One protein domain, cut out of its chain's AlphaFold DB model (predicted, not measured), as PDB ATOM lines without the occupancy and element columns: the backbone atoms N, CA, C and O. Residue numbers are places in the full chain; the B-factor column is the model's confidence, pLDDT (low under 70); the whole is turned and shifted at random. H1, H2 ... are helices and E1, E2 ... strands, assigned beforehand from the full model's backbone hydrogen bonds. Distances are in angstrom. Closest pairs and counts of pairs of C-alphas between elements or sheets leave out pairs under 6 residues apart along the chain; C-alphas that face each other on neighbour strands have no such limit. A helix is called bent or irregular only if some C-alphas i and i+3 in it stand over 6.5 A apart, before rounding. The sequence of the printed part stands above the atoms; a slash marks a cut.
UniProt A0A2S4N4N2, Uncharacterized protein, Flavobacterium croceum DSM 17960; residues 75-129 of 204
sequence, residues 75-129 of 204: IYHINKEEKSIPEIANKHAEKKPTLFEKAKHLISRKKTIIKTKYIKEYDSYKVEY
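This is residues 75 to 129 of the 204 residues of an uncharacterized protein of Flavobacterium croceum DSM 17960 (UniProt A0A2S4N4N2). The chain draws a long, narrow, open loop: it runs out from a small two-stranded sheet, E1 and E2, at one end, turns through the helix H2 at the far end, and comes back to the sheet by a long stretch with no named element, with the helix H1 on the outgoing side and no packed core in the middle. Residues 95 to 116, of which 99 to 108 belong to H2, stand free and stick out as the far part of this loop. The printed part has 55 residues, with two named helices and two named strands in the order E1, H1, H2, E2; the sheet has the order E1 - E2 and is antiparallel. The class is mixed, helices and strands, though only 25 residues, under half, are in named elements. The whole is extended, with a radius of gyration of the C-alphas of 16.9 A, and the C-alphas span 54 by 20 by 10 A.

Start with the sheet: find C-alpha 75 at (17.671, -18.929, -53.757), where E1, residues 75 to 77, begins; it is 6.3 A from first to last C-alpha. Its partner E2, residues 126 to 129, measures 10.1 A and ends at C-alpha 129, at (18.129, -13.920, -57.387). Go back to the residues after E1 and you reach H1, residues 85 to 92, which is 10.7 A from first to last C-alpha. Then look for C-alpha 99 at (-6.138, -51.794, -34.687): from there H2, residues 99 to 108, the longest helix, runs 14.7 A to C-alpha 108. On the way back to E2, residues 120 to 122 make a short run of helix that bears no name.

Begin again at the sheet, where E1 and E2 are antiparallel neighbours, with 163 degrees between their N-to-C directions. Look at C-alphas 76 and 127, which face each other at 4.8 A; C-alphas 75 and 128 face each other at 5.1 A. In the backbone you will find N of Ile 75 and O of Glu 128 within hydrogen-bond range at 2.7 A, and N of His 77 and O of Lys 126 at 2.9 A. Move outward along the loop to the helices: H1 and H2 are apart, with no C-alpha of the one within 8 A of the other. By the same test, H1 and E2 are apart, and E1 and H2 are apart. In H1 and H2 every O i to N i+4 pair is within hydrogen-bond range, and neither helix is bent.

Measure the full length between C-alphas 107 and 129, the two farthest apart, at 54.0 A; by contrast the first and last printed C-alphas, those of Ile 75 and Tyr 129, are 6.2 A apart. Without the residues that stand free, the body has 33 residues, spans 35 by 18 by 11 A and has a radius of gyration of 10.5 A. The printed part has no cut. The link from H2 to E2 is long, with 17 residues, 109 to 125, whose C-alphas lie 4 to 24 A from the mean of the C-alphas; the links from E1 to H1 and from H1 to H2 are short, with 7 and 6 residues. Read the B-factor column for the model's confidence: the mean pLDDT of the printed part is 71.7, and residues 94 to 117 are under 70. H2 has a mean pLDDT of 60, while E1 has 86, E2 has 88 and H1 has 80.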
ATOM      1  N   ILE A  75      17.730 -18.422 -55.128       86.00
ATOM      2  CA  ILE A  75      17.671 -18.929 -53.757       86.00
ATOM      3  C   ILE A  75      16.204 -19.026 -53.359       86.00
ATOM      4  O   ILE A  75      15.502 -18.019 -53.225       86.00
ATOM      5  N   TYR A  76      15.746 -20.257 -53.152       86.12
ATOM      6  CA  TYR A  76      14.399 -20.538 -52.677       86.12
ATOM      7  C   TYR A  76      14.374 -20.518 -51.155       86.12
ATOM      8  O   TYR A  76      14.940 -21.384 -50.491       86.12
ATOM      9  N   HIS A  77      13.664 -19.546 -50.601       86.00
ATOM     10  CA  HIS A  77      13.376 -19.500 -49.178       86.00
ATOM     11  C   HIS A  77      12.165 -20.391 -48.911       86.00
ATOM     12  O   HIS A  77      11.061 -20.129 -49.402       86.00
ATOM     13  N   ILE A  78      12.392 -21.462 -48.158       87.88
ATOM     14  CA  ILE A  78      11.384 -22.436 -47.725       87.88
ATOM     15  C   ILE A  78      11.127 -22.284 -46.227       87.88
ATOM     16  O   ILE A  78      11.891 -21.615 -45.535       87.88
ATOM     17  N   ASN A  79      10.071 -22.921 -45.716       85.75
ATOM     18  CA  ASN A  79       9.772 -22.944 -44.286       85.75
ATOM     19  C   ASN A  79       9.654 -21.535 -43.669       85.75
ATOM     20  O   ASN A  79      10.379 -21.163 -42.751       85.75
ATOM     21  N   LYS A  80       8.695 -20.752 -44.177       86.25
ATOM     22  CA  LYS A  80       8.412 -19.373 -43.737       86.25
ATOM     23  C   LYS A  80       8.241 -19.210 -42.220       86.25
ATOM     24  O   LYS A  80       8.459 -18.130 -41.693       86.25
ATOM     25  N   GLU A  81       7.785 -20.260 -41.543       86.69
ATOM     26  CA  GLU A  81       7.513 -20.266 -40.101       86.69
ATOM     27  C   GLU A  81       8.727 -20.714 -39.266       86.69
ATOM     28  O   GLU A  81       8.576 -20.918 -38.066       86.69
ATOM     29  N   GLU A  82       9.897 -20.909 -39.894       84.06
ATOM     30  CA  GLU A  82      11.175 -21.283 -39.261       84.06
ATOM     31  C   GLU A  82      11.101 -22.540 -38.376       84.06
ATOM     32  O   GLU A  82      11.869 -22.722 -37.432       84.06
ATOM     33  N   LYS A  83      10.185 -23.460 -38.697       85.38
ATOM     34  CA  LYS A  83      10.027 -24.708 -37.946       85.38
ATOM     35  C   LYS A  83      11.246 -25.597 -38.097       85.38
ATOM     36  O   LYS A  83      11.812 -25.731 -39.179       85.38
ATOM     37  N   SER A  84      11.619 -26.284 -37.035       84.62
ATOM     38  CA  SER A  84      12.725 -27.231 -37.104       84.62
ATOM     39  C   SER A  84      12.372 -28.440 -37.988       84.62
ATOM     40  O   SER A  84      11.210 -28.847 -38.099       84.62
ATOM     41  N   ILE A  85      13.387 -29.064 -38.600       81.31
ATOM     42  CA  ILE A  85      13.207 -30.299 -39.388       81.31
ATOM     43  C   ILE A  85      12.462 -31.381 -38.576       81.31
ATOM     44  O   ILE A  85      11.523 -31.969 -39.122       81.31
ATOM     45  N   PRO A  86      12.780 -31.629 -37.284       83.12
ATOM     46  CA  PRO A  86      12.025 -32.573 -36.462       83.12
ATOM     47  C   PRO A  86      10.542 -32.223 -36.304       83.12
ATOM     48  O   PRO A  86       9.704 -33.121 -36.316       83.12
ATOM     49  N   GLU A  87      10.178 -30.946 -36.175       81.25
ATOM     50  CA  GLU A  87       8.773 -30.530 -36.048       81.25
ATOM     51  C   GLU A  87       7.984 -30.780 -37.333       81.25
ATOM     52  O   GLU A  87       6.870 -31.314 -37.285       81.25
ATOM     53  N   ILE A  88       8.572 -30.448 -38.486       81.31
ATOM     54  CA  ILE A  88       7.974 -30.714 -39.799       81.31
ATOM     55  C   ILE A  88       7.827 -32.230 -39.997       81.31
ATOM     56  O   ILE A  88       6.748 -32.706 -40.363       81.31
ATOM     57  N   ALA A  89       8.874 -32.998 -39.681       79.81
ATOM     58  CA  ALA A  89       8.866 -34.454 -39.775       79.81
ATOM     59  C   ALA A  89       7.800 -35.081 -38.864       79.81
ATOM     60  O   ALA A  89       7.019 -35.910 -39.324       79.81
ATOM     61  N   ASN A  90       7.693 -34.646 -37.607       80.00
ATOM     62  CA  ASN A  90       6.700 -35.156 -36.656       80.00
ATOM     63  C   ASN A  90       5.262 -34.817 -37.069       80.00
ATOM     64  O   ASN A  90       4.364 -35.648 -36.921       80.00
ATOM     65  N   LYS A  91       5.027 -33.623 -37.629       79.19
ATOM     66  CA  LYS A  91       3.712 -33.219 -38.153       79.19
ATOM     67  C   LYS A  91       3.269 -34.083 -39.338       79.19
ATOM     68  O   LYS A  91       2.072 -34.344 -39.512       79.19
ATOM     69  N   HIS A  92       4.218 -34.503 -40.172       74.00
ATOM     70  CA  HIS A  92       3.943 -35.285 -41.377       74.00
ATOM     71  C   HIS A  92       4.176 -36.783 -41.235       74.00
ATOM     72  O   HIS A  92       3.761 -37.516 -42.134       74.00
ATOM     73  N   ALA A  93       4.731 -37.230 -40.108       71.12
ATOM     74  CA  ALA A  93       4.915 -38.632 -39.780       71.12
ATOM     75  C   ALA A  93       3.604 -39.399 -39.977       71.12
ATOM     76  O   ALA A  93       2.530 -38.988 -39.517       71.12
ATOM     77  N   GLU A  94       3.685 -40.518 -40.693       64.62
ATOM     78  CA  GLU A  94       2.538 -41.391 -40.883       64.62
ATOM     79  C   GLU A  94       2.054 -41.874 -39.512       64.62
ATOM     80  O   GLU A  94       2.783 -42.528 -38.759       64.62
ATOM     81  N   LYS A  95       0.804 -41.546 -39.163       59.38
ATOM     82  CA  LYS A  95       0.167 -42.133 -37.984       59.38
ATOM     83  C   LYS A  95       0.119 -43.642 -38.200       59.38
ATOM     84  O   LYS A  95      -0.493 -44.107 -39.159       59.38
ATOM     85  N   LYS A  96       0.754 -44.407 -37.304       56.81
ATOM     86  CA  LYS A  96       0.653 -45.871 -37.315       56.81
ATOM     87  C   LYS A  96      -0.836 -46.252 -37.317       56.81
ATOM     88  O   LYS A  96      -1.564 -45.753 -36.456       56.81
ATOM     89  N   PRO A  97      -1.289 -47.114 -38.244       58.47
ATOM     90  CA  PRO A  97      -2.698 -47.455 -38.349       58.47
ATOM     91  C   PRO A  97      -3.169 -48.115 -37.057       58.47
ATOM     92  O   PRO A  97      -2.525 -49.033 -36.527       58.47
ATOM     93  N   THR A  98      -4.300 -47.637 -36.556       62.50
ATOM     94  CA  THR A  98      -4.952 -48.182 -35.364       62.50
ATOM     95  C   THR A  98      -5.466 -49.603 -35.631       62.50
ATOM     96  O   THR A  98      -5.674 -50.010 -36.777       62.50
ATOM     97  N   LEU A  99      -5.672 -50.398 -34.574       59.56
ATOM     98  CA  LEU A  99      -6.138 -51.794 -34.687       59.56
ATOM     99  C   LEU A  99      -7.434 -51.925 -35.512       59.56
ATOM    100  O   LEU A  99      -7.598 -52.884 -36.265       59.56
ATOM    101  N   PHE A 100      -8.314 -50.927 -35.430       60.53
ATOM    102  CA  PHE A 100      -9.577 -50.879 -36.168       60.53
ATOM    103  C   PHE A 100      -9.381 -50.638 -37.677       60.53
ATOM    104  O   PHE A 100     -10.057 -51.240 -38.511       60.53
ATOM    105  N   GLU A 101      -8.405 -49.808 -38.050       61.97
ATOM    106  CA  GLU A 101      -8.059 -49.539 -39.450       61.97
ATOM    107  C   GLU A 101      -7.421 -50.765 -40.111       61.97
ATOM    108  O   GLU A 101      -7.758 -51.099 -41.250       61.97
ATOM    109  N   LYS A 102      -6.585 -51.509 -39.374       59.06
ATOM    110  CA  LYS A 102      -6.031 -52.796 -39.834       59.06
ATOM    111  C   LYS A 102      -7.129 -53.830 -40.116       59.06
ATOM    112  O   LYS A 102      -7.072 -54.510 -41.140       59.06
ATOM    113  N   ALA A 103      -8.153 -53.911 -39.263       63.78
ATOM    114  CA  ALA A 103      -9.295 -54.809 -39.464       63.78
ATOM    115  C   ALA A 103     -10.132 -54.418 -40.697       63.78
ATOM    116  O   ALA A 103     -10.493 -55.269 -41.512       63.78
ATOM    117  N   LYS A 104     -10.365 -53.116 -40.903       60.38
ATOM    118  CA  LYS A 104     -11.068 -52.590 -42.084       60.38
ATOM    119  C   LYS A 104     -10.312 -52.864 -43.396       60.38
ATOM    120  O   LYS A 104     -10.944 -53.097 -44.432       60.38
ATOM    121  N   HIS A 105      -8.976 -52.890 -43.367       58.28
ATOM    122  CA  HIS A 105      -8.142 -53.247 -44.524       58.28
ATOM    123  C   HIS A 105      -8.258 -54.720 -44.929       58.28
ATOM    124  O   HIS A 105      -8.328 -55.017 -46.122       58.28
ATOM    125  N   LEU A 106      -8.346 -55.630 -43.955       59.03
ATOM    126  CA  LEU A 106      -8.541 -57.064 -44.200       59.03
ATOM    127  C   LEU A 106      -9.881 -57.361 -44.888       59.03
ATOM    128  O   LEU A 106      -9.950 -58.226 -45.758       59.03
ATOM    129  N   ILE A 107     -10.926 -56.606 -44.541       60.38
ATOM    130  CA  ILE A 107     -12.283 -56.814 -45.064       60.38
ATOM    131  C   ILE A 107     -12.459 -56.183 -46.457       60.38
ATOM    132  O   ILE A 107     -13.188 -56.712 -47.292       60.38
ATOM    133  N   SER A 108     -11.792 -55.060 -46.746       61.94
ATOM    134  CA  SER A 108     -12.100 -54.248 -47.936       61.94
ATOM    135  C   SER A 108     -11.282 -54.556 -49.200       61.94
ATOM    136  O   SER A 108     -11.644 -54.039 -50.256       61.94
ATOM    137  N   ARG A 109     -10.204 -55.365 -49.137       55.75
ATOM    138  CA  ARG A 109      -9.316 -55.776 -50.267       55.75
ATOM    139  C   ARG A 109      -8.819 -54.658 -51.216       55.75
ATOM    140  O   ARG A 109      -8.165 -54.952 -52.215       55.75
ATOM    141  N   LYS A 110      -9.064 -53.377 -50.930       53.91
ATOM    142  CA  LYS A 110      -8.579 -52.246 -51.731       53.91
ATOM    143  C   LYS A 110      -7.153 -51.897 -51.301       53.91
ATOM    144  O   LYS A 110      -6.935 -51.461 -50.174       53.91
ATOM    145  N   LYS A 111      -6.186 -52.073 -52.210       47.62
ATOM    146  CA  LYS A 111      -4.832 -51.513 -52.075       47.62
ATOM    147  C   LYS A 111      -4.941 -49.989 -52.093       47.62
ATOM    148  O   LYS A 111      -5.298 -49.413 -53.118       47.62
ATOM    149  N   THR A 112      -4.649 -49.336 -50.974       48.47
ATOM    150  CA  THR A 112      -4.520 -47.879 -50.944       48.47
ATOM    151  C   THR A 112      -3.252 -47.499 -51.699       48.47
ATOM    152  O   THR A 112      -2.162 -47.940 -51.347       48.47
ATOM    153  N   ILE A 113      -3.394 -46.693 -52.747       45.84
ATOM    154  CA  ILE A 113      -2.267 -46.019 -53.389       45.84
ATOM    155  C   ILE A 113      -1.722 -45.036 -52.351       45.84
ATOM    156  O   ILE A 113      -2.444 -44.124 -51.940       45.84
ATOM    157  N   ILE A 114      -0.489 -45.250 -51.891       46.59
ATOM    158  CA  ILE A 114       0.216 -44.312 -51.016       46.59
ATOM    159  C   ILE A 114       0.425 -43.046 -51.847       46.59
ATOM    160  O   ILE A 114       1.304 -42.987 -52.703       46.59
ATOM    161  N   LYS A 115      -0.443 -42.049 -51.662       47.69
ATOM    162  CA  LYS A 115      -0.180 -40.709 -52.175       47.69
ATOM    163  C   LYS A 115       0.950 -40.155 -51.324       47.69
ATOM    164  O   LYS A 115       0.764 -39.975 -50.122       47.69
ATOM    165  N   THR A 116       2.099 -39.905 -51.939       52.69
ATOM    166  CA  THR A 116       3.153 -39.083 -51.346       52.69
ATOM    167  C   THR A 116       2.507 -37.808 -50.809       52.69
ATOM    168  O   THR A 116       1.870 -37.049 -51.542       52.69
ATOM    169  N   LYS A 117       2.555 -37.635 -49.485       65.31
ATOM    170  CA  LYS A 117       1.919 -36.509 -48.808       65.31
ATOM    171  C   LYS A 117       2.741 -35.267 -49.129       65.31
ATOM    172  O   LYS A 117       3.882 -35.158 -48.704       65.31
ATOM    173  N   TYR A 118       2.166 -34.368 -49.916       70.25
ATOM    174  CA  TYR A 118       2.775 -33.082 -50.235       70.25
ATOM    175  C   TYR A 118       3.011 -32.275 -48.946       70.25
ATOM    176  O   TYR A 118       2.065 -32.030 -48.189       70.25
ATOM    177  N   ILE A 119       4.263 -31.894 -48.682       79.25
ATOM    178  CA  ILE A 119       4.676 -31.152 -47.483       79.25
ATOM    179  C   ILE A 119       4.787 -29.671 -47.858       79.25
ATOM    180  O   ILE A 119       5.783 -29.247 -48.434       79.25
ATOM    181  N   LYS A 120       3.760 -28.887 -47.513       80.00
ATOM    182  CA  LYS A 120       3.664 -27.452 -47.842       80.00
ATOM    183  C   LYS A 120       4.780 -26.601 -47.233       80.00
ATOM    184  O   LYS A 120       5.068 -25.522 -47.724       80.00
ATOM    185  N   GLU A 121       5.397 -27.050 -46.145       83.44
ATOM    186  CA  GLU A 121       6.506 -26.342 -45.496       83.44
ATOM    187  C   GLU A 121       7.768 -26.275 -46.376       83.44
ATOM    188  O   GLU A 121       8.606 -25.403 -46.158       83.44
ATOM    189  N   TYR A 122       7.877 -27.146 -47.386       80.81
ATOM    190  CA  TYR A 122       8.924 -27.087 -48.409       80.81
ATOM    191  C   TYR A 122       8.530 -26.246 -49.636       80.81
ATOM    192  O   TYR A 122       9.332 -26.121 -50.559       80.81
ATOM    193  N   ASP A 123       7.338 -25.638 -49.647       84.69
ATOM    194  CA  ASP A 123       6.959 -24.684 -50.689       84.69
ATOM    195  C   ASP A 123       7.795 -23.414 -50.541       84.69
ATOM    196  O   ASP A 123       7.920 -22.853 -49.445       84.69
ATOM    197  N   SER A 124       8.357 -22.940 -51.652       83.94
ATOM    198  CA  SER A 124       9.055 -21.662 -51.658       83.94
ATOM    199  C   SER A 124       8.051 -20.530 -51.435       83.94
ATOM    200  O   SER A 124       7.024 -20.433 -52.106       83.94
ATOM    201  N   TYR A 125       8.337 -19.661 -50.468       88.69
ATOM    202  CA  TYR A 125       7.506 -18.481 -50.193       88.69
ATOM    203  C   TYR A 125       8.154 -17.184 -50.686       88.69
ATOM    204  O   TYR A 125       7.487 -16.152 -50.773       88.69
ATOM    205  N   LYS A 126       9.456 -17.231 -50.979       90.00
ATOM    206  CA  LYS A 126      10.246 -16.138 -51.536       90.00
ATOM    207  C   LYS A 126      11.355 -16.733 -52.398       90.00
ATOM    208  O   LYS A 126      11.945 -17.752 -52.041       90.00
ATOM    209  N   VAL A 127      11.623 -16.089 -53.527       88.75
ATOM    210  CA  VAL A 127      12.770 -16.392 -54.383       88.75
ATOM    211  C   VAL A 127      13.620 -15.137 -54.454       88.75
ATOM    212  O   VAL A 127      13.108 -14.063 -54.768       88.75
ATOM    213  N   GLU A 128      14.893 -15.264 -54.116       89.50
ATOM    214  CA  GLU A 128      15.891 -14.219 -54.325       89.50
ATOM    215  C   GLU A 128      16.805 -14.633 -55.465       89.50
ATOM    216  O   GLU A 128      17.105 -15.809 -55.619       89.50
ATOM    217  N   TYR A 129      17.242 -13.673 -56.263       85.44
ATOM    218  CA  TYR A 129      18.129 -13.920 -57.387       85.44
ATOM    219  C   TYR A 129      19.491 -13.337 -57.045       85.44
ATOM    220  O   TYR A 129      19.617 -12.123 -56.884       85.44
TER     221      TYR A 129